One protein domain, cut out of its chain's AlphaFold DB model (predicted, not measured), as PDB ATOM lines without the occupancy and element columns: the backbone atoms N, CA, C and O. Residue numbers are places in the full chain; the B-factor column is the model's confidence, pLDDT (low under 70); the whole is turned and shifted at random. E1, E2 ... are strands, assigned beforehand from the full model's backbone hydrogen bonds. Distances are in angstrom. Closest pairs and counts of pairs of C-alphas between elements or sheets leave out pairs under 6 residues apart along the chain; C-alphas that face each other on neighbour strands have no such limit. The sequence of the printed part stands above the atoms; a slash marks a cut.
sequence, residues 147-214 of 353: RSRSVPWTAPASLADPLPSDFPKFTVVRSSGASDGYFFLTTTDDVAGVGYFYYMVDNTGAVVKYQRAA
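What this domain is: This is residues 147 to 214 of the 353 residues of an uncharacterized protein of Bacteroidetes bacterium (UniProt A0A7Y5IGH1). There is little regular structure: a small three-stranded sheet, with the long unnamed stretch of residues 147 to 182 winding round it in a wide loop before E1. The 68 printed residues hold no named helix and three strands, E1, E2, E3, 15 residues, class all strand. The sheet, in that order, is an antiparallel meander, each strand the antiparallel neighbour of the one before. The whole is compact, radius of gyration of the C-alphas 12.6 A, spanning 34 by 29 by 26 A.

Where its parts are: E1, residues 183 to 186, begins with C-alpha 183 at (-6.391, 14.849, 85.131) and is 10.1 A long. E2, residues 197 to 201, is 12.2 A; E3, residues 207 to 212, is 13.0 A, ending with C-alpha 212 at (-3.012, 6.626, 99.156).

How they stand to each other: Hairpin E1 and E2 stands at 162 degrees, N 183 and O 201 2.8 A apart. Hairpin E2 and E3 stands at 173 degrees, N 198 and O 211 2.9 A apart.

The domain as a whole: The printed part has no cut. Neither link between strands is long. Residues 147 to 161, 176 to 179 and 214 have pLDDT under 70.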
ATOM      1  N   ARG A 147      -1.098  24.082 102.871       41.94
ATOM      2  CA  ARG A 147       0.144  23.517 102.345       41.94
ATOM      3  C   ARG A 147      -0.146  22.152 101.725       41.94
ATOM      4  O   ARG A 147      -0.188  21.150 102.434       41.94
ATOM      5  N   SER A 148      -0.253  22.098 100.403       40.56
ATOM      6  CA  SER A 148      -0.039  20.851  99.675       40.56
ATOM      7  C   SER A 148       1.434  20.481  99.820       40.56
ATOM      8  O   SER A 148       2.298  21.009  99.126       40.56
ATOM      9  N   ARG A 149       1.738  19.619 100.795       47.47
ATOM     10  CA  ARG A 149       3.029  18.933 100.864       47.47
ATOM     11  C   ARG A 149       3.143  18.041  99.631       47.47
ATOM     12  O   ARG A 149       2.224  17.279  99.343       47.47
ATOM     13  N   SER A 150       4.268  18.115  98.930       35.72
ATOM     14  CA  SER A 150       4.629  17.109  97.939       35.72
ATOM     15  C   SER A 150       4.816  15.775  98.663       35.72
ATOM     16  O   SER A 150       5.717  15.616  99.486       35.72
ATOM     17  N   VAL A 151       3.924  14.820  98.415       44.75
ATOM     18  CA  VAL A 151       4.080  13.463  98.941       44.75
ATOM     19  C   VAL A 151       5.053  12.707  98.032       44.75
ATOM     20  O   VAL A 151       4.889  12.751  96.811       44.75
ATOM     21  N   PRO A 152       6.093  12.048  98.582       41.41
ATOM     22  CA  PRO A 152       7.037  11.271  97.788       41.41
ATOM     23  C   PRO A 152       6.297  10.187  97.009       41.41
ATOM     24  O   PRO A 152       5.587   9.369  97.598       41.41
ATOM     25  N   TRP A 153       6.465  10.182  95.689       38.16
ATOM     26  CA  TRP A 153       5.822   9.221  94.804       38.16
ATOM     27  C   TRP A 153       6.415   7.820  95.033       38.16
ATOM     28  O   TRP A 153       7.490   7.510  94.520       38.16
ATOM     29  N   THR A 154       5.738   6.948  95.786       44.91
ATOM     30  CA  THR A 154       6.053   5.510  95.804       44.91
ATOM     31  C   THR A 154       5.416   4.811  94.599       44.91
ATOM     32  O   THR A 154       4.451   5.305  94.014       44.91
ATOM     33  N   ALA A 155       6.038   3.716  94.152       42.22
ATOM     34  CA  ALA A 155       5.792   3.066  92.863       42.22
ATOM     35  C   ALA A 155       4.292   2.827  92.537       42.22
ATOM     36  O   ALA A 155       3.499   2.614  93.452       42.22
ATOM     37  N   PRO A 156       3.895   2.870  91.245       43.50
ATOM     38  CA  PRO A 156       2.497   2.753  90.825       43.50
ATOM     39  C   PRO A 156       1.854   1.439  91.286       43.50
ATOM     40  O   PRO A 156       2.447   0.379  91.095       43.50
ATOM     41  N   ALA A 157       0.615   1.508  91.784       47.97
ATOM     42  CA  ALA A 157      -0.297   0.367  91.733       47.97
ATOM     43  C   ALA A 157      -0.560   0.003  90.259       47.97
ATOM     44  O   ALA A 157      -0.632   0.890  89.400       47.97
ATOM     45  N   SER A 158      -0.640  -1.290  89.960       49.56
ATOM     46  CA  SER A 158      -0.925  -1.794  88.615       49.56
ATOM     47  C   SER A 158      -2.363  -1.437  88.223       49.56
ATOM     48  O   SER A 158      -3.250  -1.473  89.068       49.56
ATOM     49  N   LEU A 159      -2.632  -1.169  86.938       54.69
ATOM     50  CA  LEU A 159      -3.992  -0.972  86.389       54.69
ATOM     51  C   LEU A 159      -4.947  -2.158  86.662       54.69
ATOM     52  O   LEU A 159      -6.151  -2.037  86.456       54.69
ATOM     53  N   ALA A 160      -4.412  -3.305  87.091       57.66
ATOM     54  CA  ALA A 160      -5.176  -4.497  87.448       57.66
ATOM     55  C   ALA A 160      -5.531  -4.593  88.944       57.66
ATOM     56  O   ALA A 160      -6.283  -5.495  89.319       57.66
ATOM     57  N   ASP A 161      -5.004  -3.710  89.797       68.19
ATOM     58  CA  ASP A 161      -5.323  -3.740  91.220       68.19
ATOM     59  C   ASP A 161      -6.724  -3.150  91.441       68.19
ATOM     60  O   ASP A 161      -6.994  -2.021  91.016       68.19
ATOM     61  N   PRO A 162      -7.649  -3.885  92.090       84.12
ATOM     62  CA  PRO A 162      -8.939  -3.321  92.446       84.12
ATOM     63  C   PRO A 162      -8.715  -2.096  93.335       84.12
ATOM     64  O   PRO A 162      -7.941  -2.146  94.295       84.12
ATOM     65  N   LEU A 163      -9.397  -0.994  93.009       90.06
ATOM     66  CA  LEU A 163      -9.319   0.232  93.797       90.06
ATOM     67  C   LEU A 163      -9.637  -0.074  95.275       90.06
ATOM     68  O   LEU A 163     -10.538  -0.878  95.545       90.06
ATOM     69  N   PRO A 164      -8.932   0.559  96.233       91.81
ATOM     70  CA  PRO A 164      -9.224   0.402  97.652       91.81
ATOM     71  C   PRO A 164     -10.703   0.647  97.962       91.81
ATOM     72  O   PRO A 164     -11.359   1.466  97.321       91.81
ATOM     73  N   SER A 165     -11.242  -0.043  98.966       92.19
ATOM     74  CA  SER A 165     -12.661   0.084  99.326       92.19
ATOM     75  C   SER A 165     -13.052   1.492  99.798       92.19
ATOM     76  O   SER A 165     -14.225   1.852  99.701       92.19
ATOM     77  N   ASP A 166     -12.084   2.275 100.280       90.69
ATOM     78  CA  ASP A 166     -12.206   3.676 100.695       90.69
ATOM     79  C   ASP A 166     -11.826   4.676  99.586       90.69
ATOM     80  O   ASP A 166     -11.750   5.881  99.836       90.69
ATOM     81  N   PHE A 167     -11.566   4.206  98.362       93.25
ATOM     82  CA  PHE A 167     -11.285   5.071  97.220       93.25
ATOM     83  C   PHE A 167     -12.536   5.890  96.843       93.25
ATOM     84  O   PHE A 167     -13.646   5.341  96.834       93.25
ATOM     85  N   PRO A 168     -12.403   7.194  96.522       90.25
ATOM     86  CA  PRO A 168     -13.543   8.033  96.170       90.25
ATOM     87  C   PRO A 168     -14.319   7.457  94.986       90.25
ATOM     88  O   PRO A 168     -13.761   7.147  93.934       90.25
ATOM     89  N   LYS A 169     -15.638   7.381  95.137       87.19
ATOM     90  CA  LYS A 169     -16.534   7.059  94.029       87.19
ATOM     91  C   LYS A 169     -16.906   8.350  93.319       87.19
ATOM     92  O   LYS A 169     -17.473   9.249  93.934       87.19
ATOM     93  N   PHE A 170     -16.621   8.427  92.029       83.00
ATOM     94  CA  PHE A 170     -17.037   9.536  91.181       83.00
ATOM     95  C   PHE A 170     -17.593   9.005  89.859       83.00
ATOM     96  O   PHE A 170     -17.420   7.840  89.502       83.00
ATOM     97  N   THR A 171     -18.315   9.860  89.143       79.75
ATOM     98  CA  THR A 171     -18.897   9.531  87.842       79.75
ATOM     99  C   THR A 171     -18.688  10.712  86.915       79.75
ATOM    100  O   THR A 171     -18.935  11.857  87.294       79.75
ATOM    101  N   VAL A 172     -18.241  10.442  85.693       80.56
ATOM    102  CA  VAL A 172     -18.136  11.471  84.660       80.56
ATOM    103  C   VAL A 172     -19.531  11.715  84.093       80.56
ATOM    104  O   VAL A 172     -20.066  10.897  83.354       80.56
ATOM    105  N   VAL A 173     -20.147  12.836  84.477       76.69
ATOM    106  CA  VAL A 173     -21.518  13.187  84.055       76.69
ATOM    107  C   VAL A 173     -21.536  13.819  82.656       76.69
ATOM    108  O   VAL A 173     -22.516  13.705  81.924       76.69
ATOM    109  N   ARG A 174     -20.438  14.474  82.259       73.75
ATOM    110  CA  ARG A 174     -20.200  14.990  80.905       73.75
ATOM    111  C   ARG A 174     -18.723  14.858  80.556       73.75
ATOM    112  O   ARG A 174     -17.879  15.281  81.336       73.75
ATOM    113  N   SER A 175     -18.443  14.352  79.359       73.31
ATOM    114  CA  SER A 175     -17.141  14.457  78.700       73.31
ATOM    115  C   SER A 175     -17.374  15.139  77.354       73.31
ATOM    116  O   SER A 175     -18.044  14.590  76.483       73.31
ATOM    117  N   SER A 176     -16.939  16.393  77.219       67.12
ATOM    118  CA  SER A 176     -17.214  17.232  76.044       67.12
ATOM    119  C   SER A 176     -15.952  17.462  75.219       67.12
ATOM    120  O   SER A 176     -15.541  18.603  75.024       67.12
ATOM    121  N   GLY A 177     -15.314  16.379  74.771       61.50
ATOM    122  CA  GLY A 177     -14.152  16.469  73.884       61.50
ATOM    123  C   GLY A 177     -12.939  17.137  74.532       61.50
ATOM    124  O   GLY A 177     -12.276  17.950  73.894       61.50
ATOM    125  N   ALA A 178     -12.661  16.821  75.803       64.06
ATOM    126  CA  ALA A 178     -11.373  17.171  76.390       64.06
ATOM    127  C   ALA A 178     -10.250  16.548  75.544       64.06
ATOM    128  O   ALA A 178     -10.373  15.399  75.112       64.06
ATOM    129  N   SER A 179      -9.181  17.306  75.297       58.28
ATOM    130  CA  SER A 179      -7.987  16.785  74.627       58.28
ATOM    131  C   SER A 179      -7.449  15.560  75.363       58.28
ATOM    132  O   SER A 179      -7.547  15.492  76.590       58.28
ATOM    133  N   ASP A 180      -6.845  14.627  74.626       76.62
ATOM    134  CA  ASP A 180      -6.187  13.461  75.217       76.62
ATOM    135  C   ASP A 180      -5.194  13.890  76.308       76.62
ATOM    136  O   ASP A 180      -4.413  14.829  76.133       76.62
ATOM    137  N   GLY A 181      -5.241  13.215  77.457       79.56
ATOM    138  CA  GLY A 181      -4.424  13.562  78.612       79.56
ATOM    139  C   GLY A 181      -4.920  12.944  79.913       79.56
ATOM    140  O   GLY A 181      -5.831  12.114  79.930       79.56
ATOM    141  N   TYR A 182      -4.295  13.369  81.010       85.06
ATOM    142  CA  TYR A 182      -4.612  12.918  82.360       85.06
ATOM    143  C   TYR A 182      -4.991  14.102  83.248       85.06
ATOM    144  O   TYR A 182      -4.339  15.147  83.216       85.06
ATOM    145  N   PHE A 183      -5.999  13.909  84.089       81.69
ATOM    146  CA  PHE A 183      -6.391  14.849  85.131       81.69
ATOM    147  C   PHE A 183      -5.815  14.394  86.465       81.69
ATOM    148  O   PHE A 183      -5.973  13.236  86.846       81.69
ATOM    149  N   PHE A 184      -5.172  15.312  87.182       85.75
ATOM    150  CA  PHE A 184      -4.635  15.069  88.516       85.75
ATOM    151  C   PHE A 184      -5.639  15.552  89.554       85.75
ATOM    152  O   PHE A 184      -6.025  16.721  89.560       85.75
ATOM    153  N   LEU A 185      -6.061  14.644  90.423       88.25
ATOM    154  CA  LEU A 185      -7.082  14.873  91.430       88.25
ATOM    155  C   LEU A 185      -6.532  14.530  92.815       88.25
ATOM    156  O   LEU A 185      -5.669  13.663  92.975       88.25
ATOM    157  N   THR A 186      -7.073  15.212  93.818       87.75
ATOM    158  CA  THR A 186      -6.885  14.876  95.229       87.75
ATOM    159  C   THR A 186      -8.246  14.754  95.893       87.75
ATOM    160  O   THR A 186      -9.166  15.499  95.554       87.75
ATOM    161  N   THR A 187      -8.400  13.819  96.825       86.69
ATOM    162  CA  THR A 187      -9.511  13.870  97.791       86.69
ATOM    163  C   THR A 187      -9.132  14.733  98.980       86.69
ATOM    164  O   THR A 187      -7.980  15.130  99.102       86.69
ATOM    165  N   THR A 188     -10.088  15.037  99.844       74.94
ATOM    166  CA  THR A 188      -9.880  15.604 101.179       74.94
ATOM    167  C   THR A 188     -10.193  14.528 102.224       74.94
ATOM    168  O   THR A 188     -10.927  13.581 101.936       74.94
ATOM    169  N   ASP A 189      -9.605  14.623 103.419       70.06
ATOM    170  CA  ASP A 189      -9.807  13.671 104.526       70.06
ATOM    171  C   ASP A 189     -11.018  14.015 105.420       70.06
ATOM    172  O   ASP A 189     -11.251  13.363 106.436       70.06
ATOM    173  N   ASP A 190     -11.816  15.015 105.036       71.38
ATOM    174  CA  ASP A 190     -13.009  15.480 105.754       71.38
ATOM    175  C   ASP A 190     -14.285  14.683 105.423       71.38
ATOM    176  O   ASP A 190     -15.281  14.772 106.148       71.38
ATOM    177  N   VAL A 191     -14.269  13.867 104.365       73.75
ATOM    178  CA  VAL A 191     -15.396  13.002 103.996       73.75
ATOM    179  C   VAL A 191     -15.237  11.632 104.654       73.75
ATOM    180  O   VAL A 191     -14.392  10.823 104.273       73.75
ATOM    181  N   ALA A 192     -16.096  11.339 105.635       81.38
ATOM    182  CA  ALA A 192     -16.084  10.064 106.349       81.38
ATOM    183  C   ALA A 192     -16.161   8.860 105.389       81.38
ATOM    184  O   ALA A 192     -17.061   8.767 104.554       81.38
ATOM    185  N   GLY A 193     -15.229   7.916 105.542       83.69
ATOM    186  CA  GLY A 193     -15.155   6.707 104.715       83.69
ATOM    187  C   GLY A 193     -14.457   6.885 103.363       83.69
ATOM    188  O   GLY A 193     -14.362   5.907 102.624       83.69
ATOM    189  N   VAL A 194     -13.948   8.081 103.051       86.31
ATOM    190  CA  VAL A 194     -13.115   8.342 101.870       86.31
ATOM    191  C   VAL A 194     -11.674   8.571 102.319       86.31
ATOM    192  O   VAL A 194     -11.402   9.414 103.171       86.31
ATOM    193  N   GLY A 195     -10.738   7.799 101.771       86.00
ATOM    194  CA  GLY A 195      -9.314   7.978 102.052       86.00
ATOM    195  C   GLY A 195      -8.744   9.236 101.390       86.00
ATOM    196  O   GLY A 195      -9.314   9.777 100.441       86.00
ATOM    197  N   TYR A 196      -7.577   9.684 101.857       85.44
ATOM    198  CA  TYR A 196      -6.819  10.758 101.214       85.44
ATOM    199  C   TYR A 196      -5.963  10.171 100.082       85.44
ATOM    200  O   TYR A 196      -5.061   9.368 100.325       85.44
ATOM    201  N   PHE A 197      -6.264  10.522  98.834       88.12
ATOM    202  CA  PHE A 197      -5.619   9.978  97.641       88.12
ATOM    203  C   PHE A 197      -5.143  11.093  96.723       88.12
ATOM    204  O   PHE A 197      -5.891  12.029  96.459       88.12
ATOM    205  N   TYR A 198      -3.961  10.906  96.142       86.62
ATOM    206  CA  TYR A 198      -3.561  11.558  94.897       86.62
ATOM    207  C   TYR A 198      -3.800  10.578  93.762       86.62
ATOM    208  O   TYR A 198      -3.312   9.448  93.822       86.62
ATOM    209  N   TYR A 199      -4.547  10.963  92.737       91.56
ATOM    210  CA  TYR A 199      -4.862  10.050  91.647       91.56
ATOM    211  C   TYR A 199      -4.964  10.759  90.304       91.56
ATOM    212  O   TYR A 199      -5.207  11.959  90.214       91.56
ATOM    213  N   MET A 200      -4.705   9.987  89.257       89.19
ATOM    214  CA  MET A 200      -4.776  10.392  87.868       89.19
ATOM    215  C   MET A 200      -5.947   9.678  87.218       89.19
ATOM    216  O   MET A 200      -6.062   8.457  87.350       89.19
ATOM    217  N   VAL A 201      -6.774  10.420  86.493       90.75
ATOM    218  CA  VAL A 201      -7.835   9.854  85.654       90.75
ATOM    219  C   VAL A 201      -7.621  10.251  84.201       90.75
ATOM    220  O   VAL A 201      -7.074  11.320  83.934       90.75
ATOM    221  N   ASP A 202      -8.012   9.400  83.262       86.50
ATOM    222  CA  ASP A 202      -8.028   9.756  81.840       86.50
ATOM    223  C   ASP A 202      -9.296  10.550  81.460       86.50
ATOM    224  O   ASP A 202     -10.127  10.898  82.304       86.50
ATOM    225  N   ASN A 203      -9.459  10.841  80.169       82.19
ATOM    226  CA  ASN A 203     -10.620  11.542  79.608       82.19
ATOM    227  C   ASN A 203     -11.952  10.763  79.695       82.19
ATOM    228  O   ASN A 203     -13.018  11.353  79.473       82.19
ATOM    229  N   THR A 204     -11.916   9.474  80.042       84.00
ATOM    230  CA  THR A 204     -13.098   8.646  80.332       84.00
ATOM    231  C   THR A 204     -13.449   8.632  81.822       84.00
ATOM    232  O   THR A 204     -14.534   8.190  82.202       84.00
ATOM    233  N   GLY A 205     -12.555   9.152  82.668       85.44
ATOM    234  CA  GLY A 205     -12.645   9.063  84.122       85.44
ATOM    235  C   GLY A 205     -12.104   7.753  84.688       85.44
ATOM    236  O   GLY A 205     -12.262   7.513  85.885       85.44
ATOM    237  N   ALA A 206     -11.470   6.903  83.877       89.12
ATOM    238  CA  ALA A 206     -10.821   5.707  84.386       89.12
ATOM    239  C   ALA A 206      -9.590   6.108  85.206       89.12
ATOM    240  O   ALA A 206      -8.791   6.942  84.781       89.12
ATOM    241  N   VAL A 207      -9.439   5.525  86.397       91.62
ATOM    242  CA  VAL A 207      -8.271   5.767  87.252       91.62
ATOM    243  C   VAL A 207      -7.059   5.095  86.618       91.62
ATOM    244  O   VAL A 207      -6.987   3.874  86.529       91.62
ATOM    245  N   VAL A 208      -6.095   5.905  86.199       89.94
ATOM    246  CA  VAL A 208      -4.854   5.452  85.558       89.94
ATOM    247  C   VAL A 208      -3.790   5.148  86.603       89.94
ATOM    248  O   VAL A 208      -2.975   4.241  86.441       89.94
ATOM    249  N   LYS A 209      -3.770   5.934  87.682       88.69
ATOM    250  CA  LYS A 209      -2.773   5.830  88.746       88.69
ATOM    251  C   LYS A 209      -3.332   6.406  90.033       88.69
ATOM    252  O   LYS A 209      -4.040   7.405  89.990       88.69
ATOM    253  N   TYR A 210      -2.972   5.842  91.177       90.75
ATOM    254  CA  TYR A 210      -3.287   6.440  92.468       90.75
ATOM    255  C   TYR A 210      -2.193   6.178  93.498       90.75
ATOM    256  O   TYR A 210      -1.411   5.234  93.381       90.75
ATOM    257  N   GLN A 211      -2.159   7.022  94.520       84.75
ATOM    258  CA  GLN A 211      -1.361   6.864  95.720       84.75
ATOM    259  C   GLN A 211      -2.229   7.247  96.916       84.75
ATOM    260  O   GLN A 211      -2.744   8.364  96.986       84.75
ATOM    261  N   ARG A 212      -2.390   6.320  97.865       86.12
ATOM    262  CA  ARG A 212      -3.012   6.626  99.156       86.12
ATOM    263  C   ARG A 212      -2.009   7.410  99.985       86.12
ATOM    264  O   ARG A 212      -0.928   6.908 100.294       86.12
ATOM    265  N   ALA A 213      -2.352   8.639 100.318       78.75
ATOM    266  CA  ALA A 213      -1.586   9.440 101.243       78.75
ATOM    267  C   ALA A 213      -1.938   9.016 102.674       78.75
ATOM    268  O   ALA A 213      -3.092   8.722 102.985       78.75
ATOM    269  N   ALA A 214      -0.938   8.983 103.558       69.00
ATOM    270  CA  ALA A 214      -1.228   8.988 104.987       69.00
ATOM    271  C   ALA A 214      -2.035  10.260 105.274       69.00
ATOM    272  O   ALA A 214      -1.695  11.320 104.735       69.00
TER     273      ALA A 214